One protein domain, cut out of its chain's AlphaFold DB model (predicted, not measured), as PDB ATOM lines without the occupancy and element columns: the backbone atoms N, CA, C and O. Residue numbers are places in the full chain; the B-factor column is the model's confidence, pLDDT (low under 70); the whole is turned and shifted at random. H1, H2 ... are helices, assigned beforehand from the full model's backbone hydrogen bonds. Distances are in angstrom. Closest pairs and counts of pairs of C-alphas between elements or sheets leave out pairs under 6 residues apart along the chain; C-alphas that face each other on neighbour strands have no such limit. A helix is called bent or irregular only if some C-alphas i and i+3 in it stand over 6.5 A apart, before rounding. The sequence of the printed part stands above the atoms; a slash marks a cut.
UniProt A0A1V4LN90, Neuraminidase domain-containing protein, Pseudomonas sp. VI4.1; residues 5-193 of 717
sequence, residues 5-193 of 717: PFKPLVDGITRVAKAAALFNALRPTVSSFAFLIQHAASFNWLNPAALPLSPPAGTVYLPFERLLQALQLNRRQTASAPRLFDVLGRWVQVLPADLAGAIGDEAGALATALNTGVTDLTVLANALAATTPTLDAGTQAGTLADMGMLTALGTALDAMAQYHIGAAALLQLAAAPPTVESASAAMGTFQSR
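Overview. This is residues 5 to 193 of the 717 residues of the protein "Neuraminidase domain-containing protein" of Pseudomonas sp. VI4.1 (UniProt A0A1V4LN90). An elongated array of helices: the long H1 is an arm at one end, with residues 5 to 10 sticking out, H3 and H7 make the middle, and H8 and H9 lead to the other end. On one side H4, H5 and H6 form an arc, with H4 and H5 as a helical hairpin and H6 packed on H7; H2 lies between H1 and H4. The printed part has 189 residues with nine named helices, H1 to H9 in order, and no named strand; its class is all helix. It is only just loose, close to compact, with a radius of gyration of the C-alphas of 19.5 A, and spans 75 by 33 by 30 A.

Arrangement. Begin with H1, residues 5 to 26: it is close but not clearly touching H2, residues 30 to 38, the closest C-alphas being Phe 23 and Phe 33, 7.4 A apart. Look next at H3, residues 61 to 73, which touches residues 147 to 154 of H7, residues 147 to 163, at a steep tilt of 42 degrees, the same way; C-alphas 66 and 147 are closest, 5.5 A apart. H4, residues 84 to 91, and H5, residues 99 to 113, form a hairpin, and their closest C-alphas, Leu 84 and Ala 113, are 5.2 A apart. H5 touches H6, residues 118 to 127, at C-alphas 111 and 118, 5.3 A apart. H6 touches residues 153 to 156 of H7, closest at C-alphas 124 and 153, 6.6 A apart. H8, residues 167 to 174, touches H6 at C-alphas 167 and 120, 5.1 A apart, and touches H7, about perpendicular at 87 degrees. H9, residues 180 to 191, touches H8 with residues 182 to 186, closest at C-alphas 182 and 173, 5.6 A apart. Every O i to N i+4 pair is within hydrogen-bond range in H2, H3, H4, H6, H7, H8 and H9; in H1 17 of 18 are, in H5 7 of 11.

Along the chain. Find C-alpha 5 at (197.190, 169.401, 199.875); H1 runs 33.9 A from there and is irregular, with C-alphas 5 and 8 8.4 A apart. H3 runs 18.1 A. H5 runs 15.7 A and is irregular, with C-alphas 103 and 106 9.4 A apart. H7 runs 23.9 A from C-alpha 147 at (163.318, 155.696, 180.705), and H9 runs 16.4 A to C-alpha 191 at (138.653, 130.782, 178.300).

Size, cuts and confidence. The farthest C-alphas, Pro 5 and Val 180, are 75.5 A apart, and the printed part has no cut. The links H2 to H3 and H6 to H7 are long. Confidence is under 70 at residues 78 to 80 and 105 to 108.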
ATOM      1  N   PRO A   5     196.432 169.230 201.124       75.31
ATOM      2  CA  PRO A   5     197.190 169.401 199.875       75.31
ATOM      3  C   PRO A   5     196.787 168.427 198.756       75.31
ATOM      4  O   PRO A   5     197.010 168.699 197.580       75.31
ATOM      5  N   PHE A   6     196.184 167.289 199.112       78.50
ATOM      6  CA  PHE A   6     195.839 166.199 198.196       78.50
ATOM      7  C   PHE A   6     194.336 166.118 197.906       78.50
ATOM      8  O   PHE A   6     193.867 165.104 197.383       78.50
ATOM      9  N   LYS A   7     193.562 167.173 198.207       80.44
ATOM     10  CA  LYS A   7     192.095 167.161 198.071       80.44
ATOM     11  C   LYS A   7     191.585 166.625 196.716       80.44
ATOM     12  O   LYS A   7     190.682 165.794 196.756       80.44
ATOM     13  N   PRO A   8     192.149 166.974 195.537       82.00
ATOM     14  CA  PRO A   8     191.682 166.420 194.259       82.00
ATOM     15  C   PRO A   8     191.843 164.894 194.149       82.00
ATOM     16  O   PRO A   8     190.992 164.221 193.571       82.00
ATOM     17  N   LEU A   9     192.905 164.336 194.744       83.19
ATOM     18  CA  LEU A   9     193.156 162.894 194.791       83.19
ATOM     19  C   LEU A   9     192.180 162.195 195.750       83.19
ATOM     20  O   LEU A   9     191.617 161.159 195.405       83.19
ATOM     21  N   VAL A  10     191.926 162.789 196.922       84.44
ATOM     22  CA  VAL A  10     190.951 162.284 197.907       84.44
ATOM     23  C   VAL A  10     189.525 162.320 197.343       84.44
ATOM     24  O   VAL A  10     188.799 161.328 197.435       84.44
ATOM     25  N   ASP A  11     189.140 163.423 196.699       85.62
ATOM     26  CA  ASP A  11     187.859 163.582 196.005       85.62
ATOM     27  C   ASP A  11     187.706 162.526 194.894       85.62
ATOM     28  O   ASP A  11     186.663 161.876 194.793       85.62
ATOM     29  N   GLY A  12     188.761 162.311 194.095       84.38
ATOM     30  CA  GLY A  12     188.811 161.304 193.032       84.38
ATOM     31  C   GLY A  12     188.636 159.874 193.547       84.38
ATOM     32  O   GLY A  12     187.726 159.171 193.106       84.38
ATOM     33  N   ILE A  13     189.439 159.462 194.535       86.38
ATOM     34  CA  ILE A  13     189.336 158.141 195.182       86.38
ATOM     35  C   ILE A  13     187.936 157.944 195.783       86.38
ATOM     36  O   ILE A  13     187.345 156.876 195.631       86.38
ATOM     37  N   THR A  14     187.355 158.982 196.393       88.88
ATOM     38  CA  THR A  14     186.002 158.919 196.970       88.88
ATOM     39  C   THR A  14     184.920 158.731 195.900       88.88
ATOM     40  O   THR A  14     183.967 157.980 196.127       88.88
ATOM     41  N   ARG A  15     185.056 159.347 194.713       87.62
ATOM     42  CA  ARG A  15     184.148 159.089 193.575       87.62
ATOM     43  C   ARG A  15     184.284 157.659 193.057       87.62
ATOM     44  O   ARG A  15     183.263 157.003 192.877       87.62
ATOM     45  N   VAL A  16     185.508 157.153 192.889       89.00
ATOM     46  CA  VAL A  16     185.745 155.761 192.456       89.00
ATOM     47  C   VAL A  16     185.173 154.764 193.470       89.00
ATOM     48  O   VAL A  16     184.490 153.826 193.071       89.00
ATOM     49  N   ALA A  17     185.358 154.992 194.774       90.19
ATOM     50  CA  ALA A  17     184.781 154.150 195.823       90.19
ATOM     51  C   ALA A  17     183.240 154.147 195.795       90.19
ATOM     52  O   ALA A  17     182.626 153.082 195.873       90.19
ATOM     53  N   LYS A  18     182.602 155.316 195.614       90.12
ATOM     54  CA  LYS A  18     181.140 155.429 195.445       90.12
ATOM     55  C   LYS A  18     180.647 154.722 194.173       90.12
ATOM     56  O   LYS A  18     179.653 154.002 194.231       90.12
ATOM     57  N   ALA A  19     181.355 154.866 193.052       88.81
ATOM     58  CA  ALA A  19     181.029 154.197 191.792       88.81
ATOM     59  C   ALA A  19     181.171 152.666 191.894       88.81
ATOM     60  O   ALA A  19     180.295 151.933 191.438       88.81
ATOM     61  N   ALA A  20     182.229 152.176 192.548       90.44
ATOM     62  CA  ALA A  20     182.452 150.752 192.793       90.44
ATOM     63  C   ALA A  20     181.408 150.152 193.751       90.44
ATOM     64  O   ALA A  20     180.925 149.044 193.520       90.44
ATOM     65  N   ALA A  21     180.995 150.890 194.788       91.81
ATOM     66  CA  ALA A  21     179.889 150.484 195.654       91.81
ATOM     67  C   ALA A  21     178.571 150.359 194.866       91.81
ATOM     68  O   ALA A  21     177.865 149.361 195.010       91.81
ATOM     69  N   LEU A  22     178.275 151.317 193.978       90.44
ATOM     70  CA  LEU A  22     177.098 151.275 193.105       90.44
ATOM     71  C   LEU A  22     177.156 150.104 192.105       90.44
ATOM     72  O   LEU A  22     176.158 149.408 191.922       90.44
ATOM     73  N   PHE A  23     178.324 149.834 191.514       92.62
ATOM     74  CA  PHE A  23     178.554 148.666 190.657       92.62
ATOM     75  C   PHE A  23     178.291 147.353 191.410       92.62
ATOM     76  O   PHE A  23     177.518 146.517 190.946       92.62
ATOM     77  N   ASN A  24     178.865 147.191 192.606       92.94
ATOM     78  CA  ASN A  24     178.710 145.983 193.422       92.94
ATOM     79  C   ASN A  24     177.268 145.773 193.920       92.94
ATOM     80  O   ASN A  24     176.810 144.632 194.009       92.94
ATOM     81  N   ALA A  25     176.547 146.859 194.218       92.19
ATOM     82  CA  ALA A  25     175.145 146.814 194.624       92.19
ATOM     83  C   ALA A  25     174.216 146.435 193.458       92.19
ATOM     84  O   ALA A  25     173.387 145.538 193.597       92.19
ATOM     85  N   LEU A  26     174.368 147.084 192.297       90.50
ATOM     86  CA  LEU A  26     173.473 146.879 191.151       90.50
ATOM     87  C   LEU A  26     173.847 145.666 190.287       90.50
ATOM     88  O   LEU A  26     172.993 145.165 189.555       90.50
ATOM     89  N   ARG A  27     175.100 145.198 190.346       91.56
ATOM     90  CA  ARG A  27     175.675 144.073 189.579       91.56
ATOM     91  C   ARG A  27     175.464 144.137 188.048       91.56
ATOM     92  O   ARG A  27     174.952 143.181 187.463       91.56
ATOM     93  N   PRO A  28     175.773 145.257 187.362       89.75
ATOM     94  CA  PRO A  28     175.749 145.318 185.898       89.75
ATOM     95  C   PRO A  28     176.952 144.582 185.283       89.75
ATOM     96  O   PRO A  28     177.937 144.299 185.960       89.75
ATOM     97  N   THR A  29     176.905 144.314 183.975       89.75
ATOM     98  CA  THR A  29     178.122 143.940 183.238       89.75
ATOM     99  C   THR A  29     179.047 145.153 183.107       89.75
ATOM    100  O   THR A  29     178.591 146.299 183.140       89.75
ATOM    101  N   VAL A  30     180.344 144.911 182.896       90.00
ATOM    102  CA  VAL A  30     181.337 145.981 182.677       90.00
ATOM    103  C   VAL A  30     180.935 146.876 181.498       90.00
ATOM    104  O   VAL A  30     180.962 148.098 181.623       90.00
ATOM    105  N   SER A  31     180.466 146.284 180.392       89.38
ATOM    106  CA  SER A  31     179.973 147.017 179.218       89.38
ATOM    107  C   SER A  31     178.740 147.876 179.519       89.38
ATOM    108  O   SER A  31     178.716 149.051 179.168       89.38
ATOM    109  N   SER A  32     177.741 147.338 180.230       89.75
ATOM    110  CA  SER A  32     176.540 148.105 180.596       89.75
ATOM    111  C   SER A  32     176.839 149.236 181.586       89.75
ATOM    112  O   SER A  32     176.190 150.275 181.531       89.75
ATOM    113  N   PHE A  33     177.823 149.079 182.476       92.00
ATOM    114  CA  PHE A  33     178.212 150.155 183.393       92.00
ATOM    115  C   PHE A  33     179.020 151.260 182.702       92.00
ATOM    116  O   PHE A  33     178.782 152.437 182.963       92.00
ATOM    117  N   ALA A  34     179.917 150.895 181.779       92.31
ATOM    118  CA  ALA A  34     180.611 151.861 180.929       92.31
ATOM    119  C   ALA A  34     179.615 152.687 180.094       92.31
ATOM    120  O   ALA A  34     179.694 153.913 180.087       92.31
ATOM    121  N   PHE A  35     178.615 152.029 179.493       92.44
ATOM    122  CA  PHE A  35     177.538 152.683 178.743       92.44
ATOM    123  C   PHE A  35     176.758 153.706 179.593       92.44
ATOM    124  O   PHE A  35     176.579 154.851 179.179       92.44
ATOM    125  N   LEU A  36     176.360 153.333 180.819       92.50
ATOM    126  CA  LEU A  36     175.676 154.244 181.751       92.50
ATOM    127  C   LEU A  36     176.507 155.487 182.098       92.50
ATOM    128  O   LEU A  36     175.937 156.565 182.240       92.50
ATOM    129  N   ILE A  37     177.829 155.349 182.247       92.31
ATOM    130  CA  ILE A  37     178.743 156.473 182.510       92.31
ATOM    131  C   ILE A  37     178.874 157.371 181.274       92.31
ATOM    132  O   ILE A  37     178.826 158.595 181.401       92.31
ATOM    133  N   GLN A  38     179.022 156.769 180.092       93.50
ATOM    134  CA  GLN A  38     179.271 157.471 178.834       93.50
ATOM    135  C   GLN A  38     178.056 158.275 178.344       93.50
ATOM    136  O   GLN A  38     178.231 159.376 177.825       93.50
ATOM    137  N   HIS A  39     176.835 157.768 178.540       92.00
ATOM    138  CA  HIS A  39     175.610 158.345 177.963       92.00
ATOM    139  C   HIS A  39     174.665 159.010 178.981       92.00
ATOM    140  O   HIS A  39     173.530 159.349 178.649       92.00
ATOM    141  N   ALA A  40     175.128 159.253 180.213       89.94
ATOM    142  CA  ALA A  40     174.307 159.821 181.290       89.94
ATOM    143  C   ALA A  40     173.671 161.185 180.977       89.94
ATOM    144  O   ALA A  40     172.548 161.446 181.403       89.94
ATOM    145  N   ALA A  41     174.366 162.042 180.222       87.88
ATOM    146  CA  ALA A  41     173.816 163.325 179.788       87.88
ATOM    147  C   ALA A  41     172.704 163.153 178.736       87.88
ATOM    148  O   ALA A  41     171.690 163.837 178.808       87.88
ATOM    149  N   SER A  42     172.873 162.209 177.802       89.50
ATOM    150  CA  SER A  42     171.962 161.967 176.673       89.50
ATOM    151  C   SER A  42     170.600 161.407 177.092       89.50
ATOM    152  O   SER A  42     169.600 161.687 176.441       89.50
ATOM    153  N   PHE A  43     170.552 160.624 178.173       89.94
ATOM    154  CA  PHE A  43     169.329 159.983 178.684       89.94
ATOM    155  C   PHE A  43     168.924 160.471 180.086       89.94
ATOM    156  O   PHE A  43     168.139 159.821 180.779       89.94
ATOM    157  N   ASN A  44     169.483 161.613 180.509       89.50
ATOM    158  CA  ASN A  44     169.104 162.349 181.719       89.50
ATOM    159  C   ASN A  44     168.998 161.455 182.980       89.50
ATOM    160  O   ASN A  44     168.038 161.539 183.756       89.50
ATOM    161  N   TRP A  45     169.994 160.576 183.164       91.50
ATOM    162  CA  TRP A  45     170.134 159.673 184.312       91.50
ATOM    163  C   TRP A  45     171.401 159.969 185.126       91.50
ATOM    164  O   TRP A  45     172.329 160.641 184.672       91.50
ATOM    165  N   LEU A  46     171.462 159.480 186.366       91.19
ATOM    166  CA  LEU A  46     172.560 159.770 187.289       91.19
ATOM    167  C   LEU A  46     173.878 159.168 186.780       91.19
ATOM    168  O   LEU A  46     174.011 157.952 186.707       91.19
ATOM    169  N   ASN A  47     174.876 160.003 186.480       91.50
ATOM    170  CA  ASN A  47     176.188 159.527 186.032       91.50
ATOM    171  C   ASN A  47     176.954 158.824 187.182       91.50
ATOM    172  O   ASN A  47     177.328 159.502 188.148       91.50
ATOM    173  N   PRO A  48     177.279 157.515 187.083       88.81
ATOM    174  CA  PRO A  48     177.997 156.792 188.137       88.81
ATOM    175  C   PRO A  48     179.406 157.322 188.446       88.81
ATOM    176  O   PRO A  48     179.894 157.127 189.555       88.81
ATOM    177  N   ALA A  49     180.067 157.998 187.501       87.12
ATOM    178  CA  ALA A  49     181.398 158.577 187.697       87.12
ATOM    179  C   ALA A  49     181.368 159.986 188.328       87.12
ATOM    180  O   ALA A  49     182.380 160.450 188.859       87.12
ATOM    181  N   ALA A  50     180.215 160.666 188.305       86.81
ATOM    182  CA  ALA A  50     180.041 162.032 188.809       86.81
ATOM    183  C   ALA A  50     179.201 162.103 190.101       86.81
ATOM    184  O   ALA A  50     178.602 163.136 190.401       86.81
ATOM    185  N   LEU A  51     179.155 161.011 190.876       86.94
ATOM    186  CA  LEU A  51     178.376 160.934 192.115       86.94
ATOM    187  C   LEU A  51     178.767 162.050 193.110       86.94
ATOM    188  O   LEU A  51     179.961 162.285 193.338       86.94
ATOM    189  N   PRO A  52     177.783 162.728 193.735       85.19
ATOM    190  CA  PRO A  52     178.035 163.904 194.560       85.19
ATOM    191  C   PRO A  52     178.859 163.561 195.808       85.19
ATOM    192  O   PRO A  52     178.665 162.528 196.460       85.19
ATOM    193  N   LEU A  53     179.818 164.432 196.136       84.69
ATOM    194  CA  LEU A  53     180.717 164.248 197.281       84.69
ATOM    195  C   LEU A  53     180.107 164.785 198.581       84.69
ATOM    196  O   LEU A  53     180.085 164.050 199.567       84.69
ATOM    197  N   SER A  54     179.553 165.997 198.542       83.00
ATOM    198  CA  SER A  54     178.677 166.593 199.560       83.00
ATOM    199  C   SER A  54     177.193 166.364 199.219       83.00
ATOM    200  O   SER A  54     176.891 166.009 198.076       83.00
ATOM    201  N   PRO A  55     176.246 166.598 200.148       81.19
ATOM    202  CA  PRO A  55     174.821 166.633 199.817       81.19
ATOM    203  C   PRO A  55     174.528 167.659 198.702       81.19
ATOM    204  O   PRO A  55     175.012 168.792 198.791       81.19
ATOM    205  N   PRO A  56     173.782 167.294 197.642       81.44
ATOM    206  CA  PRO A  56     173.357 168.231 196.604       81.44
ATOM    207  C   PRO A  56     172.202 169.119 197.094       81.44
ATOM    208  O   PRO A  56     171.390 168.697 197.912       81.44
ATOM    209  N   ALA A  57     172.084 170.329 196.541       76.94
ATOM    210  CA  ALA A  57     171.026 171.290 196.886       76.94
ATOM    211  C   ALA A  57     169.630 170.947 196.308       76.94
ATOM    212  O   ALA A  57     168.688 171.717 196.472       76.94
ATOM    213  N   GLY A  58     169.492 169.811 195.619       80.19
ATOM    214  CA  GLY A  58     168.256 169.342 194.993       80.19
ATOM    215  C   GLY A  58     168.220 167.814 194.892       80.19
ATOM    216  O   GLY A  58     169.226 167.136 195.117       80.19
ATOM    217  N   THR A  59     167.053 167.256 194.578       81.75
ATOM    218  CA  THR A  59     166.816 165.807 194.595       81.75
ATOM    219  C   THR A  59     167.463 165.094 193.402       81.75
ATOM    220  O   THR A  59     167.044 165.230 192.259       81.75
ATOM    221  N   VAL A  60     168.438 164.222 193.675       84.94
ATOM    222  CA  VAL A  60     169.029 163.314 192.665       84.94
ATOM    223  C   VAL A  60     168.191 162.049 192.411       84.94
ATOM    224  O   VAL A  60     168.649 161.135 191.731       84.94
ATOM    225  N   TYR A  61     166.970 161.985 192.956       87.00
ATOM    226  CA  TYR A  61     166.118 160.793 192.923       87.00
ATOM    227  C   TYR A  61     165.674 160.420 191.504       87.00
ATOM    228  O   TYR A  61     165.936 159.302 191.085       87.00
ATOM    229  N   LEU A  62     165.088 161.343 190.732       87.25
ATOM    230  CA  LEU A  62     164.592 161.037 189.382       87.25
ATOM    231  C   LEU A  62     165.715 160.582 188.415       87.25
ATOM    232  O   LEU A  62     165.541 159.562 187.750       87.25
ATOM    233  N   PRO A  63     166.906 161.223 188.367       88.44
ATOM    234  CA  PRO A  63     168.035 160.687 187.601       88.44
ATOM    235  C   PRO A  63     168.523 159.315 188.095       88.44
ATOM    236  O   PRO A  63     168.977 158.499 187.292       88.44
ATOM    237  N   PHE A  64     168.456 159.039 189.403       90.81
ATOM    238  CA  PHE A  64     168.810 157.729 189.960       90.81
ATOM    239  C   PHE A  64     167.786 156.653 189.578       90.81
ATOM    240  O   PHE A  64     168.168 155.568 189.148       90.81
ATOM    241  N   GLU A  65     166.496 156.972 189.661       92.31
ATOM    242  CA  GLU A  65     165.393 156.111 189.244       92.31
ATOM    243  C   GLU A  65     165.505 155.754 187.758       92.31
ATOM    244  O   GLU A  65     165.489 154.572 187.421       92.31
ATOM    245  N   ARG A  66     165.756 156.735 186.878       91.19
ATOM    246  CA  ARG A  66     166.012 156.489 185.448       91.19
ATOM    247  C   ARG A  66     167.194 155.548 185.198       91.19
ATOM    248  O   ARG A  66     167.124 154.724 184.292       91.19
ATOM    249  N   LEU A  67     168.259 155.612 186.006       92.62
ATOM    250  CA  LEU A  67     169.381 154.664 185.916       92.62
ATOM    251  C   LEU A  67     168.966 153.240 186.337       92.62
ATOM    252  O   LEU A  67     169.424 152.265 185.734       92.62
ATOM    253  N   LEU A  68     168.101 153.098 187.346       93.62
ATOM    254  CA  LEU A  68     167.556 151.797 187.751       93.62
ATOM    255  C   LEU A  68     166.614 151.230 186.681       93.62
ATOM    256  O   LEU A  68     166.770 150.071 186.302       93.62
ATOM    257  N   GLN A  69     165.710 152.055 186.148       93.12
ATOM    258  CA  GLN A  69     164.802 151.731 185.044       93.12
ATOM    259  C   GLN A  69     165.579 151.273 183.799       93.12
ATOM    260  O   GLN A  69     165.333 150.183 183.284       93.12
ATOM    261  N   ALA A  70     166.595 152.035 183.373       91.50
ATOM    262  CA  ALA A  70     167.477 151.680 182.259       91.50
ATOM    263  C   ALA A  70     168.138 150.302 182.456       91.50
ATOM    264  O   ALA A  70     168.179 149.482 181.535       91.50
ATOM    265  N   LEU A  71     168.621 150.008 183.671       91.25
ATOM    266  CA  LEU A  71     169.206 148.708 184.012       91.25
ATOM    267  C   LEU A  71     168.183 147.571 184.073       91.25
ATOM    268  O   LEU A  71     168.527 146.451 183.698       91.25
ATOM    269  N   GLN A  72     166.967 147.822 184.554       90.31
ATOM    270  CA  GLN A  72     165.889 146.833 184.596       90.31
ATOM    271  C   GLN A  72     165.430 146.476 183.179       90.31
ATOM    272  O   GLN A  72     165.438 145.301 182.817       90.31
ATOM    273  N   LEU A  73     165.145 147.477 182.345       89.56
ATOM    274  CA  LEU A  73     164.751 147.294 180.948       89.56
ATOM    275  C   LEU A  73     165.839 146.575 180.136       89.56
ATOM    276  O   LEU A  73     165.551 145.593 179.458       89.56
ATOM    277  N   ASN A  74     167.112 146.963 180.278       89.44
ATOM    278  CA  ASN A  74     168.229 146.291 179.598       89.44
ATOM    279  C   ASN A  74     168.524 144.864 180.125       89.44
ATOM    280  O   ASN A  74     169.307 144.130 179.521       89.44
ATOM    281  N   ARG A  75     167.906 144.454 181.245       87.25
ATOM    282  CA  ARG A  75     167.927 143.078 181.789       87.25
ATOM    283  C   ARG A  75     166.651 142.287 181.511       87.25
ATOM    284  O   ARG A  75     166.630 141.091 181.784       87.25
ATOM    285  N   ARG A  76     165.606 142.926 180.974       82.31
ATOM    286  CA  ARG A  76     164.299 142.310 180.688       82.31
ATOM    287  C   ARG A  76     164.391 141.189 179.644       82.31
ATOM    288  O   ARG A  76     163.507 140.343 179.577       82.31
ATOM    289  N   GLN A  77     165.488 141.141 178.883       73.00
ATOM    290  CA  GLN A  77     165.820 140.059 177.958       73.00
ATOM    291  C   GLN A  77     167.042 139.250 178.395       73.00
ATOM    292  O   GLN A  77     168.071 139.793 178.797       73.00
ATOM    293  N   THR A  78     166.946 137.931 178.233       64.38
ATOM    294  CA  THR A  78     168.005 136.975 178.582       64.38
ATOM    295  C   THR A  78     168.933 136.648 177.409       64.38
ATOM    296  O   THR A  78     170.148 136.609 177.604       64.38
ATOM    297  N   ALA A  79     168.388 136.444 176.202       58.81
ATOM    298  CA  ALA A  79     169.114 135.844 175.072       58.81
ATOM    299  C   ALA A  79     169.132 136.661 173.762       58.81
ATOM    300  O   ALA A  79     169.988 136.409 172.918       58.81
ATOM    301  N   SER A  80     168.224 137.622 173.579       62.56
ATOM    302  CA  SER A  80     168.111 138.388 172.329       62.56
ATOM    303  C   SER A  80     169.150 139.509 172.218       62.56
ATOM    304  O   SER A  80     169.538 140.123 173.215       62.56
ATOM    305  N   ALA A  81     169.551 139.795 170.980       71.12
ATOM    306  CA  ALA A  81     170.200 141.034 170.565       71.12
ATOM    307  C   ALA A  81     169.394 141.625 169.384       71.12
ATOM    308  O   ALA A  81     168.873 140.839 168.588       71.12
ATOM    309  N   PRO A  82     169.289 142.959 169.235       82.81
ATOM    310  CA  PRO A  82     169.862 143.995 170.100       82.81
ATOM    311  C   PRO A  82     169.169 144.072 171.469       82.81
ATOM    312  O   PRO A  82     167.965 143.864 171.578       82.81
ATOM    313  N   ARG A  83     169.933 144.401 172.513       86.69
ATOM    314  CA  ARG A  83     169.401 144.818 173.819       86.69
ATOM    315  C   ARG A  83     169.106 146.315 173.808       86.69
ATOM    316  O   ARG A  83     169.574 147.037 172.929       86.69
ATOM    317  N   LEU A  84     168.400 146.813 174.827       88.88
ATOM    318  CA  LEU A  84     168.051 148.235 174.913       88.88
ATOM    319  C   LEU A  84     169.281 149.150 174.781       88.88
ATOM    320  O   LEU A  84     169.230 150.111 174.024       88.88
ATOM    321  N   PHE A  85     170.399 148.852 175.449       90.81
ATOM    322  CA  PHE A  85     171.598 149.701 175.357       90.81
ATOM    323  C   PHE A  85     172.248 149.676 173.962       90.81
ATOM    324  O   PHE A  85     172.849 150.670 173.565       90.81
ATOM    325  N   ASP A  86     172.067 148.607 173.181       88.19
ATOM    326  CA  ASP A  86     172.540 148.548 171.793       88.19
ATOM    327  C   ASP A  86     171.679 149.450 170.883       88.19
ATOM    328  O   ASP A  86     172.202 150.111 169.984       88.19
ATOM    329  N   VAL A  87     170.367 149.534 171.148       89.25
ATOM    330  CA  VAL A  87     169.434 150.451 170.462       89.25
ATOM    331  C   VAL A  87     169.707 151.906 170.855       89.25
ATOM    332  O   VAL A  87     169.930 152.749 169.988       89.25
ATOM    333  N   LEU A  88     169.779 152.200 172.157       89.69
ATOM    334  CA  LEU A  88     170.083 153.539 172.669       89.69
ATOM    335  C   LEU A  88     171.468 154.027 172.203       89.69
ATOM    336  O   LEU A  88     171.632 155.204 171.892       89.69
ATOM    337  N   GLY A  89     172.456 153.133 172.096       89.31
ATOM    338  CA  GLY A  89     173.785 153.454 171.570       89.31
ATOM    339  C   GLY A  89     173.771 153.895 170.104       89.31
ATOM    340  O   GLY A  89     174.501 154.818 169.742       89.31
ATOM    341  N   ARG A  90     172.895 153.304 169.277       88.31
ATOM    342  CA  ARG A  90     172.650 153.752 167.894       88.31
ATOM    343  C   ARG A  90     171.994 155.131 167.867       88.31
ATOM    344  O   ARG A  90     172.452 155.990 167.120       88.31
ATOM    345  N   TRP A  91     170.997 155.375 168.723       89.12
ATOM    346  CA  TRP A  91     170.297 156.667 168.799       89.12
ATOM    347  C   TRP A  91     171.201 157.845 169.194       89.12
ATOM    348  O   TRP A  91     170.938 158.972 168.788       89.12
ATOM    349  N   VAL A  92     172.295 157.602 169.927       88.62
ATOM    350  CA  VAL A  92     173.313 158.634 170.217       88.62
ATOM    351  C   VAL A  92     174.165 158.985 168.984       88.62
ATOM    352  O   VAL A  92     174.760 160.058 168.951       88.62
ATOM    353  N   GLN A  93     174.228 158.117 167.966       87.25
ATOM    354  CA  GLN A  93     174.879 158.422 166.682       87.25
ATOM    355  C   GLN A  93     173.898 159.052 165.683       87.25
ATOM    356  O   GLN A  93     174.227 160.049 165.046       87.25
ATOM    357  N   VAL A  94     172.701 158.469 165.545       86.69
ATOM    358  CA  VAL A  94     171.629 158.939 164.654       86.69
ATOM    359  C   VAL A  94     170.280 158.722 165.339       86.69
ATOM    360  O   VAL A  94     169.874 157.583 165.573       86.69
ATOM    361  N   LEU A  95     169.577 159.814 165.644       86.75
ATOM    362  CA  LEU A  95     168.206 159.776 166.153       86.75
ATOM    363  C   LEU A  95     167.218 159.356 165.044       86.75
ATOM    364  O   LEU A  95     167.339 159.855 163.922       86.75
ATOM    365  N   PRO A  96     166.222 158.497 165.339       87.19
ATOM    366  CA  PRO A  96     165.106 158.233 164.431       87.19
ATOM    367  C   PRO A  96     164.311 159.507 164.117       87.19
ATOM    368  O   PRO A  96     164.114 160.350 164.992       87.19
ATOM    369  N   ALA A  97     163.821 159.632 162.881       85.12
ATOM    370  CA  ALA A  97     163.111 160.830 162.424       85.12
ATOM    371  C   ALA A  97     161.690 160.972 163.010       85.12
ATOM    372  O   ALA A  97     161.199 162.089 163.175       85.12
ATOM    373  N   ASP A  98     161.031 159.855 163.327       87.25
ATOM    374  CA  ASP A  98     159.684 159.818 163.895       87.25
ATOM    375  C   ASP A  98     159.474 158.607 164.833       87.25
ATOM    376  O   ASP A  98     160.372 157.790 165.058       87.25
ATOM    377  N   LEU A  99     158.273 158.514 165.415       86.88
ATOM    378  CA  LEU A  99     157.865 157.436 166.319       86.88
ATOM    379  C   LEU A  99     157.845 156.051 165.638       86.88
ATOM    380  O   LEU A  99     158.154 155.051 166.284       86.88
ATOM    381  N   ALA A 100     157.485 155.977 164.354       85.94
ATOM    382  CA  ALA A 100     157.387 154.719 163.622       85.94
ATOM    383  C   ALA A 100     158.779 154.168 163.286       85.94
ATOM    384  O   ALA A 100     159.019 152.983 163.510       85.94
ATOM    385  N   GLY A 101     159.714 155.023 162.861       84.12
ATOM    386  CA  GLY A 101     161.127 154.668 162.712       84.12
ATOM    387  C   GLY A 101     161.753 154.237 164.042       84.12
ATOM    388  O   GLY A 101     162.343 153.163 164.142       84.12
ATOM    389  N   ALA A 102     161.501 154.978 165.128       85.56
ATOM    390  CA  ALA A 102     161.996 154.618 166.461       85.56
ATOM    391  C   ALA A 102     161.541 153.226 166.949       85.56
ATOM    392  O   ALA A 102     162.261 152.578 167.710       85.56
ATOM    393  N   ILE A 103     160.373 152.750 166.508       86.75
ATOM    394  CA  ILE A 103     159.843 151.415 166.826       86.75
ATOM    395  C   ILE A 103     160.270 150.360 165.782       86.75
ATOM    396  O   ILE A 103     160.499 149.202 166.149       86.75
ATOM    397  N   GLY A 104     160.363 150.740 164.502       74.06
ATOM    398  CA  GLY A 104     160.387 149.844 163.339       74.06
ATOM    399  C   GLY A 104     161.674 149.802 162.499       74.06
ATOM    400  O   GLY A 104     161.847 148.840 161.748       74.06
ATOM    401  N   ASP A 105     162.582 150.776 162.622       69.94
ATOM    402  CA  ASP A 105     163.835 150.827 161.847       69.94
ATOM    403  C   ASP A 105     164.759 149.626 162.136       69.94
ATOM    404  O   ASP A 105     164.684 148.999 163.197       69.94
ATOM    405  N   GLU A 106     165.612 149.296 161.152       55.06
ATOM    406  CA  GLU A 106     166.492 148.111 161.093       55.06
ATOM    407  C   GLU A 106     165.932 146.879 161.832       55.06
ATOM    408  O   GLU A 106     166.393 146.494 162.908       55.06
ATOM    409  N   ALA A 107     164.933 146.242 161.209       57.22
ATOM    410  CA  ALA A 107     164.253 145.040 161.703       57.22
ATOM    411  C   ALA A 107     163.479 145.217 163.029       57.22
ATOM    412  O   ALA A 107     163.257 144.245 163.751       57.22
ATOM    413  N   GLY A 108     163.018 146.434 163.341       68.38
ATOM    414  CA  GLY A 108     162.231 146.706 164.547       68.38
ATOM    415  C   GLY A 108     163.068 146.583 165.814       68.38
ATOM    416  O   GLY A 108     162.694 145.873 166.752       68.38
ATOM    417  N   ALA A 109     164.234 147.234 165.828       81.25
ATOM    418  CA  ALA A 109     165.246 147.055 166.867       81.25
ATOM    419  C   ALA A 109     164.725 147.334 168.293       81.25
ATOM    420  O   ALA A 109     165.036 146.576 169.212       81.25
ATOM    421  N   LEU A 110     163.890 148.365 168.488       87.69
ATOM    422  CA  LEU A 110     163.305 148.687 169.798       87.69
ATOM    423  C   LEU A 110     162.249 147.662 170.239       87.69
ATOM    424  O   LEU A 110     162.257 147.238 171.394       87.69
ATOM    425  N   ALA A 111     161.368 147.227 169.331       88.56
ATOM    426  CA  ALA A 111     160.390 146.175 169.617       88.56
ATOM    427  C   ALA A 111     161.089 144.858 169.991       88.56
ATOM    428  O   ALA A 111     160.768 144.243 171.013       88.56
ATOM    429  N   THR A 112     162.133 144.505 169.235       86.81
ATOM    430  CA  THR A 112     163.001 143.359 169.514       86.81
ATOM    431  C   THR A 112     163.652 143.477 170.893       86.81
ATOM    432  O   THR A 112     163.559 142.527 171.666       86.81
ATOM    433  N   ALA A 113     164.216 144.639 171.250       87.81
ATOM    434  CA  ALA A 113     164.845 144.892 172.552       87.81
ATOM    435  C   ALA A 113     163.862 144.908 173.745       87.81
ATOM    436  O   ALA A 113     164.246 144.614 174.878       87.81
ATOM    437  N   LEU A 114     162.586 145.231 173.507       88.56
ATOM    438  CA  LEU A 114     161.504 145.182 174.503       88.56
ATOM    439  C   LEU A 114     160.730 143.848 174.499       88.56
ATOM    440  O   LEU A 114     159.720 143.723 175.197       88.56
ATOM    441  N   ASN A 115     161.229 142.840 173.776       86.56
ATOM    442  CA  ASN A 115     160.679 141.484 173.700       86.56
ATOM    443  C   ASN A 115     159.237 141.413 173.160       86.56
ATOM    444  O   ASN A 115     158.400 140.695 173.709       86.56
ATOM    445  N   THR A 116     158.938 142.181 172.110       89.12
ATOM    446  CA  THR A 116     157.587 142.313 171.548       89.12
ATOM    447  C   THR A 116     157.593 142.518 170.027       89.12
ATOM    448  O   THR A 116     158.640 142.733 169.418       89.12
ATOM    449  N   GLY A 117     156.417 142.449 169.400       89.31
ATOM    450  CA  GLY A 117     156.223 142.800 167.995       89.31
ATOM    451  C   GLY A 117     156.069 144.309 167.777       89.31
ATOM    452  O   GLY A 117     155.541 145.026 168.627       89.31
ATOM    453  N   VAL A 118     156.479 144.785 166.595       90.38
ATOM    454  CA  VAL A 118     156.326 146.190 166.159       90.38
ATOM    455  C   VAL A 118     154.871 146.661 166.280       90.38
ATOM    456  O   VAL A 118     154.623 147.758 166.778       90.38
ATOM    457  N   THR A 119     153.905 145.820 165.895       91.31
ATOM    458  CA  THR A 119     152.468 146.119 165.972       91.31
ATOM    459  C   THR A 119     152.017 146.408 167.404       91.31
ATOM    460  O   THR A 119     151.426 147.455 167.661       91.31
ATOM    461  N   ASP A 120     152.328 145.515 168.347       92.44
ATOM    462  CA  ASP A 120     151.927 145.666 169.747       92.44
ATOM    463  C   ASP A 120     152.608 146.865 170.412       92.44
ATOM    464  O   ASP A 120     151.946 147.643 171.100       92.44
ATOM    465  N   LEU A 121     153.908 147.072 170.161       92.44
ATOM    466  CA  LEU A 121     154.620 148.238 170.689       92.44
ATOM    467  C   LEU A 121     154.052 149.553 170.139       92.44
ATOM    468  O   LEU A 121     153.904 150.505 170.898       92.44
ATOM    469  N   THR A 122     153.670 149.598 168.859       92.50
ATOM    470  CA  THR A 122     153.015 150.770 168.251       92.50
ATOM    471  C   THR A 122     151.662 151.063 168.902       92.50
ATOM    472  O   THR A 122     151.360 152.212 169.219       92.50
ATOM    473  N   VAL A 123     150.852 150.028 169.153       93.75
ATOM    474  CA  VAL A 123     149.545 150.165 169.819       93.75
ATOM    475  C   VAL A 123     149.699 150.700 171.249       93.75
ATOM    476  O   VAL A 123     148.974 151.618 171.629       93.75
ATOM    477  N   LEU A 124     150.669 150.195 172.021       93.94
ATOM    478  CA  LEU A 124     150.939 150.691 173.375       93.94
ATOM    479  C   LEU A 124     151.550 152.102 173.388       93.94
ATOM    480  O   LEU A 124     151.146 152.924 174.206       93.94
ATOM    481  N   ALA A 125     152.483 152.406 172.480       93.06
ATOM    482  CA  ALA A 125     153.099 153.730 172.361       93.06
ATOM    483  C   ALA A 125     152.053 154.813 172.060       93.06
ATOM    484  O   ALA A 125     152.028 155.843 172.731       93.06
ATOM    485  N   ASN A 126     151.134 154.542 171.129       93.12
ATOM    486  CA  ASN A 126     150.024 155.444 170.823       93.12
ATOM    487  C   ASN A 126     149.076 155.620 172.023       93.12
ATOM    488  O   ASN A 126     148.658 156.739 172.312       93.12
ATOM    489  N   ALA A 127     148.757 154.543 172.749       92.00
ATOM    490  CA  ALA A 127     147.860 154.600 173.907       92.00
ATOM    491  C   ALA A 127     148.457 155.323 175.128       92.00
ATOM    492  O   ALA A 127     147.715 155.922 175.904       92.00
ATOM    493  N   LEU A 128     149.784 155.305 175.284       92.94
ATOM    494  CA  LEU A 128     150.513 156.085 176.292       92.94
ATOM    495  C   LEU A 128     150.910 157.493 175.803       92.94
ATOM    496  O   LEU A 128     151.592 158.212 176.530       92.94
ATOM    497  N   ALA A 129     150.493 157.889 174.593       94.19
ATOM    498  CA  ALA A 129     150.851 159.154 173.941       94.19
ATOM    499  C   ALA A 129     152.374 159.410 173.858       94.19
ATOM    500  O   ALA A 129     152.836 160.547 173.987       94.19
ATOM    501  N   ALA A 130     153.160 158.351 173.639       93.06
ATOM    502  CA  ALA A 130     154.606 158.438 173.481       93.06
ATOM    503  C   ALA A 130     154.990 159.219 172.214       93.06
ATOM    504  O   ALA A 130     154.381 159.060 171.155       93.06
ATOM    505  N   THR A 131     156.033 160.041 172.312       91.94
ATOM    506  CA  THR A 131     156.498 160.922 171.228       91.94
ATOM    507  C   THR A 131     157.875 160.520 170.683       91.94
ATOM    508  O   THR A 131     158.610 159.740 171.299       91.94
ATOM    509  N   THR A 132     158.221 161.046 169.499       90.50
ATOM    510  CA  THR A 132     159.524 160.862 168.831       90.50
ATOM    511  C   THR A 132     160.687 161.073 169.814       90.50
ATOM    512  O   THR A 132     160.673 162.069 170.540       90.50
ATOM    513  N   PRO A 133     161.687 160.171 169.872       90.06
ATOM    514  CA  PRO A 133     162.802 160.285 170.813       90.06
ATOM    515  C   PRO A 133     163.602 161.583 170.621       90.06
ATOM    516  O   PRO A 133     163.890 161.987 169.497       90.06
ATOM    517  N   THR A 134     164.038 162.193 171.725       90.06
ATOM    518  CA  THR A 134     165.078 163.236 171.724       90.06
ATOM    519  C   THR A 134     166.052 163.043 172.885       90.06
ATOM    520  O   THR A 134     165.704 162.479 173.926       90.06
ATOM    521  N   LEU A 135     167.283 163.519 172.704       88.62
ATOM    522  CA  LEU A 135     168.336 163.542 173.726       88.62
ATOM    523  C   LEU A 135     168.409 164.899 174.456       88.62
ATOM    524  O   LEU A 135     169.209 165.066 175.376       88.62
ATOM    525  N   ASP A 136     167.559 165.859 174.079       87.31
ATOM    526  CA  ASP A 136     167.439 167.152 174.750       87.31
ATOM    527  C   ASP A 136     166.731 166.999 176.103       87.31
ATOM    528  O   ASP A 136     165.516 166.809 176.189       87.31
ATOM    529  N   ALA A 137     167.485 167.137 177.195       81.00
ATOM    530  CA  ALA A 137     167.008 166.886 178.558       81.00
ATOM    531  C   ALA A 137     165.761 167.700 178.987       81.00
ATOM    532  O   ALA A 137     165.093 167.308 179.945       81.00
ATOM    533  N   GLY A 138     165.451 168.811 178.303       82.38
ATOM    534  CA  GLY A 138     164.268 169.648 178.542       82.38
ATOM    535  C   GLY A 138     162.994 169.224 177.795       82.38
ATOM    536  O   GLY A 138     161.907 169.621 178.205       82.38
ATOM    537  N   THR A 139     163.100 168.416 176.735       87.94
ATOM    538  CA  THR A 139     161.966 167.939 175.910       87.94
ATOM    539  C   THR A 139     161.859 166.412 175.851       87.94
ATOM    540  O   THR A 139     160.866 165.888 175.363       87.94
ATOM    541  N   GLN A 140     162.837 165.690 176.405       87.81
ATOM    542  CA  GLN A 140     162.891 164.226 176.447       87.81
ATOM    543  C   GLN A 140     161.718 163.557 177.186       87.81
ATOM    544  O   GLN A 140     161.410 162.405 176.886       87.81
ATOM    545  N   ALA A 141     161.068 164.231 178.141       88.69
ATOM    546  CA  ALA A 141     160.032 163.628 178.983       88.69
ATOM    547  C   ALA A 141     158.836 163.097 178.168       88.69
ATOM    548  O   ALA A 141     158.268 163.816 177.349       88.69
ATOM    549  N   GLY A 142     158.449 161.838 178.394       88.06
ATOM    550  CA  GLY A 142     157.366 161.175 177.647       88.06
ATOM    551  C   GLY A 142     157.716 160.726 176.217       88.06
ATOM    552  O   GLY A 142     156.911 160.053 175.577       88.06
ATOM    553  N   THR A 143     158.916 161.035 175.718       92.31
ATOM    554  CA  THR A 143     159.407 160.499 174.436       92.31
ATOM    555  C   THR A 143     159.880 159.052 174.592       92.31
ATOM    556  O   THR A 143     160.162 158.602 175.704       92.31
ATOM    557  N   LEU A 144     160.082 158.327 173.487       90.44
ATOM    558  CA  LEU A 144     160.709 156.994 173.531       90.44
ATOM    559  C   LEU A 144     162.165 156.988 174.046       90.44
ATOM    560  O   LEU A 144     162.704 155.913 174.295       90.44
ATOM    561  N   ALA A 145     162.805 158.148 174.240       90.00
ATOM    562  CA  ALA A 145     164.109 158.253 174.899       90.00
ATOM    563  C   ALA A 145     164.014 158.430 176.431       90.00
ATOM    564  O   ALA A 145     165.037 158.342 177.113       90.00
ATOM    565  N   ASP A 146     162.822 158.657 176.997       91.56
ATOM    566  CA  ASP A 146     162.629 158.705 178.448       91.56
ATOM    567  C   ASP A 146     162.532 157.291 179.028       91.56
ATOM    568  O   ASP A 146     161.647 156.510 178.666       91.56
ATOM    569  N   MET A 147     163.389 156.978 180.000       91.06
ATOM    570  CA  MET A 147     163.318 155.696 180.705       91.06
ATOM    571  C   MET A 147     161.981 155.516 181.441       91.06
ATOM    572  O   MET A 147     161.519 154.382 181.568       91.06
ATOM    573  N   GLY A 148     161.308 156.606 181.841       90.88
ATOM    574  CA  GLY A 148     159.959 156.548 182.415       90.88
ATOM    575  C   GLY A 148     158.913 156.013 181.428       90.88
ATOM    576  O   GLY A 148     158.159 155.099 181.763       90.88
ATOM    577  N   MET A 149     158.919 156.508 180.184       94.12
ATOM    578  CA  MET A 149     158.009 156.047 179.125       94.12
ATOM    579  C   MET A 149     158.327 154.605 178.707       94.12
ATOM    580  O   MET A 149     157.428 153.767 178.627       94.12
ATOM    581  N   LEU A 150     159.610 154.271 178.532       92.56
ATOM    582  CA  LEU A 150     160.026 152.891 178.258       92.56
ATOM    583  C   LEU A 150     159.683 151.925 179.411       92.56
ATOM    584  O   LEU A 150     159.383 150.760 179.153       92.56
ATOM    585  N   THR A 151     159.667 152.388 180.667       93.44
ATOM    586  CA  THR A 151     159.231 151.582 181.824       93.44
ATOM    587  C   THR A 151     157.723 151.356 181.811       93.44
ATOM    588  O   THR A 151     157.284 150.227 182.024       93.44
ATOM    589  N   ALA A 152     156.924 152.378 181.490       93.44
ATOM    590  CA  ALA A 152     155.478 152.225 181.325       93.44
ATOM    591  C   ALA A 152     155.143 151.209 180.214       93.44
ATOM    592  O   ALA A 152     154.406 150.252 180.458       93.44
ATOM    593  N   LEU A 153     155.781 151.333 179.043       93.44
ATOM    594  CA  LEU A 153     155.701 150.347 177.956       93.44
ATOM    595  C   LEU A 153     156.145 148.948 178.411       93.44
ATOM    596  O   LEU A 153     155.479 147.962 178.102       93.44
ATOM    597  N   GLY A 154     157.221 148.857 179.200       92.06
ATOM    598  CA  GLY A 154     157.674 147.618 179.836       92.06
ATOM    599  C   GLY A 154     156.581 146.953 180.675       92.06
ATOM    600  O   GLY A 154     156.247 145.799 180.418       92.06
ATOM    601  N   THR A 155     155.960 147.687 181.605       92.12
ATOM    602  CA  THR A 155     154.899 147.147 182.479       92.12
ATOM    603  C   THR A 155     153.651 146.696 181.713       92.12
ATOM    604  O   THR A 155     153.083 145.653 182.035       92.12
ATOM    605  N   ALA A 156     153.249 147.413 180.659       93.62
ATOM    606  CA  ALA A 156     152.144 146.997 179.795       93.62
ATOM    607  C   ALA A 156     152.474 145.706 179.017       93.62
ATOM    608  O   ALA A 156     151.644 144.801 178.925       93.62
ATOM    609  N   LEU A 157     153.709 145.569 178.522       92.69
ATOM    610  CA  LEU A 157     154.186 144.342 177.879       92.69
ATOM    611  C   LEU A 157     154.347 143.174 178.875       92.69
ATOM    612  O   LEU A 157     154.124 142.024 178.502       92.69
ATOM    613  N   ASP A 158     154.701 143.439 180.135       91.25
ATOM    614  CA  ASP A 158     154.738 142.423 181.198       91.25
ATOM    615  C   ASP A 158     153.321 141.934 181.546       91.25
ATOM    616  O   ASP A 158     153.107 140.730 181.701       91.25
ATOM    617  N   ALA A 159     152.325 142.829 181.561       91.31
ATOM    618  CA  ALA A 159     150.916 142.454 181.684       91.31
ATOM    619  C   ALA A 159     150.437 141.620 180.480       91.31
ATOM    620  O   ALA A 159     149.813 140.576 180.670       91.31
ATOM    621  N   MET A 160     150.778 142.000 179.243       92.25
ATOM    622  CA  MET A 160     150.502 141.177 178.054       92.25
ATOM    623  C   MET A 160     151.087 139.763 178.173       92.25
ATOM    624  O   MET A 160     150.395 138.784 177.883       92.25
ATOM    625  N   ALA A 161     152.331 139.642 178.650       89.69
ATOM    626  CA  ALA A 161     152.994 138.358 178.855       89.69
ATOM    627  C   ALA A 161     152.333 137.525 179.969       89.69
ATOM    628  O   ALA A 161     152.074 136.340 179.760       89.69
ATOM    629  N   GLN A 162     152.002 138.136 181.113       89.06
ATOM    630  CA  GLN A 162     151.303 137.483 182.229       89.06
ATOM    631  C   GLN A 162     149.888 137.018 181.848       89.06
ATOM    632  O   GLN A 162     149.404 136.005 182.362       89.06
ATOM    633  N   TYR A 163     149.198 137.765 180.979       88.38
ATOM    634  CA  TYR A 163     147.815 137.478 180.604       88.38
ATOM    635  C   TYR A 163     147.667 136.699 179.285       88.38
ATOM    636  O   TYR A 163     146.558 136.250 178.993       88.38
ATOM    637  N   HIS A 164     148.766 136.493 178.549       88.75
ATOM    638  CA  HIS A 164     148.833 135.878 177.216       88.75
ATOM    639  C   HIS A 164     147.912 136.559 176.184       88.75
ATOM    640  O   HIS A 164     147.140 135.902 175.487       88.75
ATOM    641  N   ILE A 165     147.998 137.891 176.095       90.75
ATOM    642  CA  ILE A 165     147.169 138.733 175.215       90.75
ATOM    643  C   ILE A 165     147.996 139.727 174.394       90.75
ATOM    644  O   ILE A 165     149.065 140.153 174.821       90.75
ATOM    645  N   GLY A 166     147.467 140.126 173.232       91.25
ATOM    646  CA  GLY A 166     147.986 141.241 172.431       91.25
ATOM    647  C   GLY A 166     147.607 142.614 173.002       91.25
ATOM    648  O   GLY A 166     146.667 142.734 173.794       91.25
ATOM    649  N   ALA A 167     148.290 143.668 172.553       91.88
ATOM    650  CA  ALA A 167     148.133 145.032 173.060       91.88
ATOM    651  C   ALA A 167     146.703 145.568 172.910       91.88
ATOM    652  O   ALA A 167     146.168 146.166 173.840       91.88
ATOM    653  N   ALA A 168     146.042 145.301 171.778       88.94
ATOM    654  CA  ALA A 168     144.660 145.727 171.548       88.94
ATOM    655  C   ALA A 168     143.680 145.142 172.586       88.94
ATOM    656  O   ALA A 168     142.789 145.844 173.060       88.94
ATOM    657  N   ALA A 169     143.882 143.882 172.991       89.12
ATOM    658  CA  ALA A 169     143.081 143.249 174.034       89.12
ATOM    659  C   ALA A 169     143.416 143.810 175.426       89.12
ATOM    660  O   ALA A 169     142.502 144.046 176.210       89.12
ATOM    661  N   LEU A 170     144.691 144.102 175.726       91.88
ATOM    662  CA  LEU A 170     145.056 144.780 176.978       91.88
ATOM    663  C   LEU A 170     144.368 146.151 177.089       91.88
ATOM    664  O   LEU A 170     143.784 146.447 178.127       91.88
ATOM    665  N   LEU A 171     144.381 146.959 176.024       90.75
ATOM    666  CA  LEU A 171     143.718 148.267 176.010       90.75
ATOM    667  C   LEU A 171     142.195 148.151 176.166       90.75
ATOM    668  O   LEU A 171     141.603 148.925 176.914       90.75
ATOM    669  N   GLN A 172     141.565 147.161 175.526       89.44
ATOM    670  CA  GLN A 172     140.132 146.904 175.689       89.44
ATOM    671  C   GLN A 172     139.767 146.496 177.130       89.44
ATOM    672  O   GLN A 172     138.693 146.850 177.610       89.44
ATOM    673  N   LEU A 173     140.655 145.779 177.827       90.25
ATOM    674  CA  LEU A 173     140.477 145.380 179.230       90.25
ATOM    675  C   LEU A 173     140.814 146.496 180.231       90.25
ATOM    676  O   LEU A 173     140.265 146.508 181.329       90.25
ATOM    677  N   ALA A 174     141.695 147.429 179.861       90.12
ATOM    678  CA  ALA A 174     142.060 148.597 180.664       90.12
ATOM    679  C   ALA A 174     141.094 149.790 180.500       90.12
ATOM    680  O   ALA A 174     141.197 150.769 181.237       90.12
ATOM    681  N   ALA A 175     140.168 149.728 179.538       86.69
ATOM    682  CA  ALA A 175     139.203 150.788 179.268       86.69
ATOM    683  C   ALA A 175     138.204 150.984 180.426       86.69
ATOM    684  O   ALA A 175     137.638 150.027 180.960       86.69
ATOM    685  N   ALA A 176     137.944 152.248 180.771       86.19
ATOM    686  CA  ALA A 176     136.972 152.650 181.783       86.19
ATOM    687  C   ALA A 176     135.960 153.658 181.193       86.19
ATOM    688  O   ALA A 176     136.389 154.616 180.547       86.19
ATOM    689  N   PRO A 177     134.642 153.501 181.435       89.12
ATOM    690  CA  PRO A 177     133.998 152.385 182.134       89.12
ATOM    691  C   PRO A 177     134.050 151.069 181.326       89.12
ATOM    692  O   PRO A 177     134.176 151.110 180.102       89.12
ATOM    693  N   PRO A 178     133.934 149.900 181.985       87.00
ATOM    694  CA  PRO A 178     133.839 148.616 181.293       87.00
ATOM    695  C   PRO A 178     132.531 148.504 180.495       87.00
ATOM    696  O   PRO A 178     131.496 149.042 180.894       87.00
ATOM    697  N   THR A 179     132.569 147.766 179.387       90.31
ATOM    698  CA  THR A 179     131.447 147.585 178.454       90.31
ATOM    699  C   THR A 179     131.112 146.100 178.268       90.31
ATOM    700  O   THR A 179     131.816 145.217 178.767       90.31
ATOM    701  N   VAL A 180     130.038 145.792 177.533       88.88
ATOM    702  CA  VAL A 180     129.669 144.400 177.203       88.88
ATOM    703  C   VAL A 180     130.765 143.734 176.361       88.88
ATOM    704  O   VAL A 180     131.067 142.553 176.539       88.88
ATOM    705  N   GLU A 181     131.417 144.502 175.491       87.50
ATOM    706  CA  GLU A 181     132.528 144.063 174.654       87.50
ATOM    707  C   GLU A 181     133.780 143.784 175.493       87.50
ATOM    708  O   GLU A 181     134.410 142.747 175.292       87.50
ATOM    709  N   SER A 182     134.135 144.649 176.458       89.94
ATOM    710  CA  SER A 182     135.302 144.395 177.320       89.94
ATOM    711  C   SER A 182     135.076 143.226 178.283       89.94
ATOM    712  O   SER A 182     135.981 142.413 178.473       89.94
ATOM    713  N   ALA A 183     133.855 143.046 178.800       89.31
ATOM    714  CA  ALA A 183     133.484 141.856 179.569       89.31
ATOM    715  C   ALA A 183     133.551 140.568 178.721       89.31
ATOM    716  O   ALA A 183     134.045 139.537 179.184       89.31
ATOM    717  N   SER A 184     133.119 140.631 177.458       90.25
ATOM    718  CA  SER A 184     133.216 139.509 176.512       90.25
ATOM    719  C   SER A 184     134.675 139.173 176.170       90.25
ATOM    720  O   SER A 184     135.053 138.000 176.161       90.25
ATOM    721  N   ALA A 185     135.520 140.189 175.966       89.50
ATOM    722  CA  ALA A 185     136.957 140.026 175.753       89.50
ATOM    723  C   ALA A 185     137.668 139.440 176.987       89.50
ATOM    724  O   ALA A 185     138.545 138.582 176.841       89.50
ATOM    725  N   ALA A 186     137.261 139.832 178.200       90.12
ATOM    726  CA  ALA A 186     137.771 139.270 179.451       90.12
ATOM    727  C   ALA A 186     137.434 137.779 179.570       90.12
ATOM    728  O   ALA A 186     138.312 136.967 179.867       90.12
ATOM    729  N   MET A 187     136.188 137.402 179.269       90.69
ATOM    730  CA  MET A 187     135.747 136.008 179.312       90.69
ATOM    731  C   MET A 187     136.447 135.150 178.247       90.69
ATOM    732  O   MET A 187     136.906 134.054 178.560       90.69
ATOM    733  N   GLY A 188     136.623 135.664 177.024       89.94
ATOM    734  CA  GLY A 188     137.391 134.988 175.971       89.94
ATOM    735  C   GLY A 188     138.877 134.816 176.323       89.94
ATOM    736  O   GLY A 188     139.440 133.743 176.115       89.94
ATOM    737  N   THR A 189     139.490 135.834 176.934       89.75
ATOM    738  CA  THR A 189     140.876 135.808 177.453       89.75
ATOM    739  C   THR A 189     141.055 134.830 178.616       89.75
ATOM    740  O   THR A 189     142.131 134.261 178.803       89.75
ATOM    741  N   PHE A 190     140.017 134.636 179.429       90.06
ATOM    742  CA  PHE A 190     140.025 133.639 180.493       90.06
ATOM    743  C   PHE A 190     139.849 132.228 179.915       90.06
ATOM    744  O   PHE A 190     140.606 131.325 180.268       90.06
ATOM    745  N   GLN A 191     138.924 132.055 178.966       91.44
ATOM    746  CA  GLN A 191     138.653 130.782 178.300       91.44
ATOM    747  C   GLN A 191     139.847 130.254 177.496       91.44
ATOM    748  O   GLN A 191     140.126 129.057 177.549       91.44
ATOM    749  N   SER A 192     140.591 131.121 176.798       90.25
ATOM    750  CA  SER A 192     141.727 130.721 175.950       90.25
ATOM    751  C   SER A 192     142.894 130.064 176.704       90.25
ATOM    752  O   SER A 192     143.733 129.420 176.078       90.25
ATOM    753  N   ARG A 193     142.941 130.173 178.040       89.38
ATOM    754  CA  ARG A 193     143.969 129.539 178.890       89.38
ATOM    755  C   ARG A 193     143.683 128.080 179.235       89.38
ATOM    756  O   ARG A 193     144.568 127.406 179.758       89.38
TER     757      ARG A 193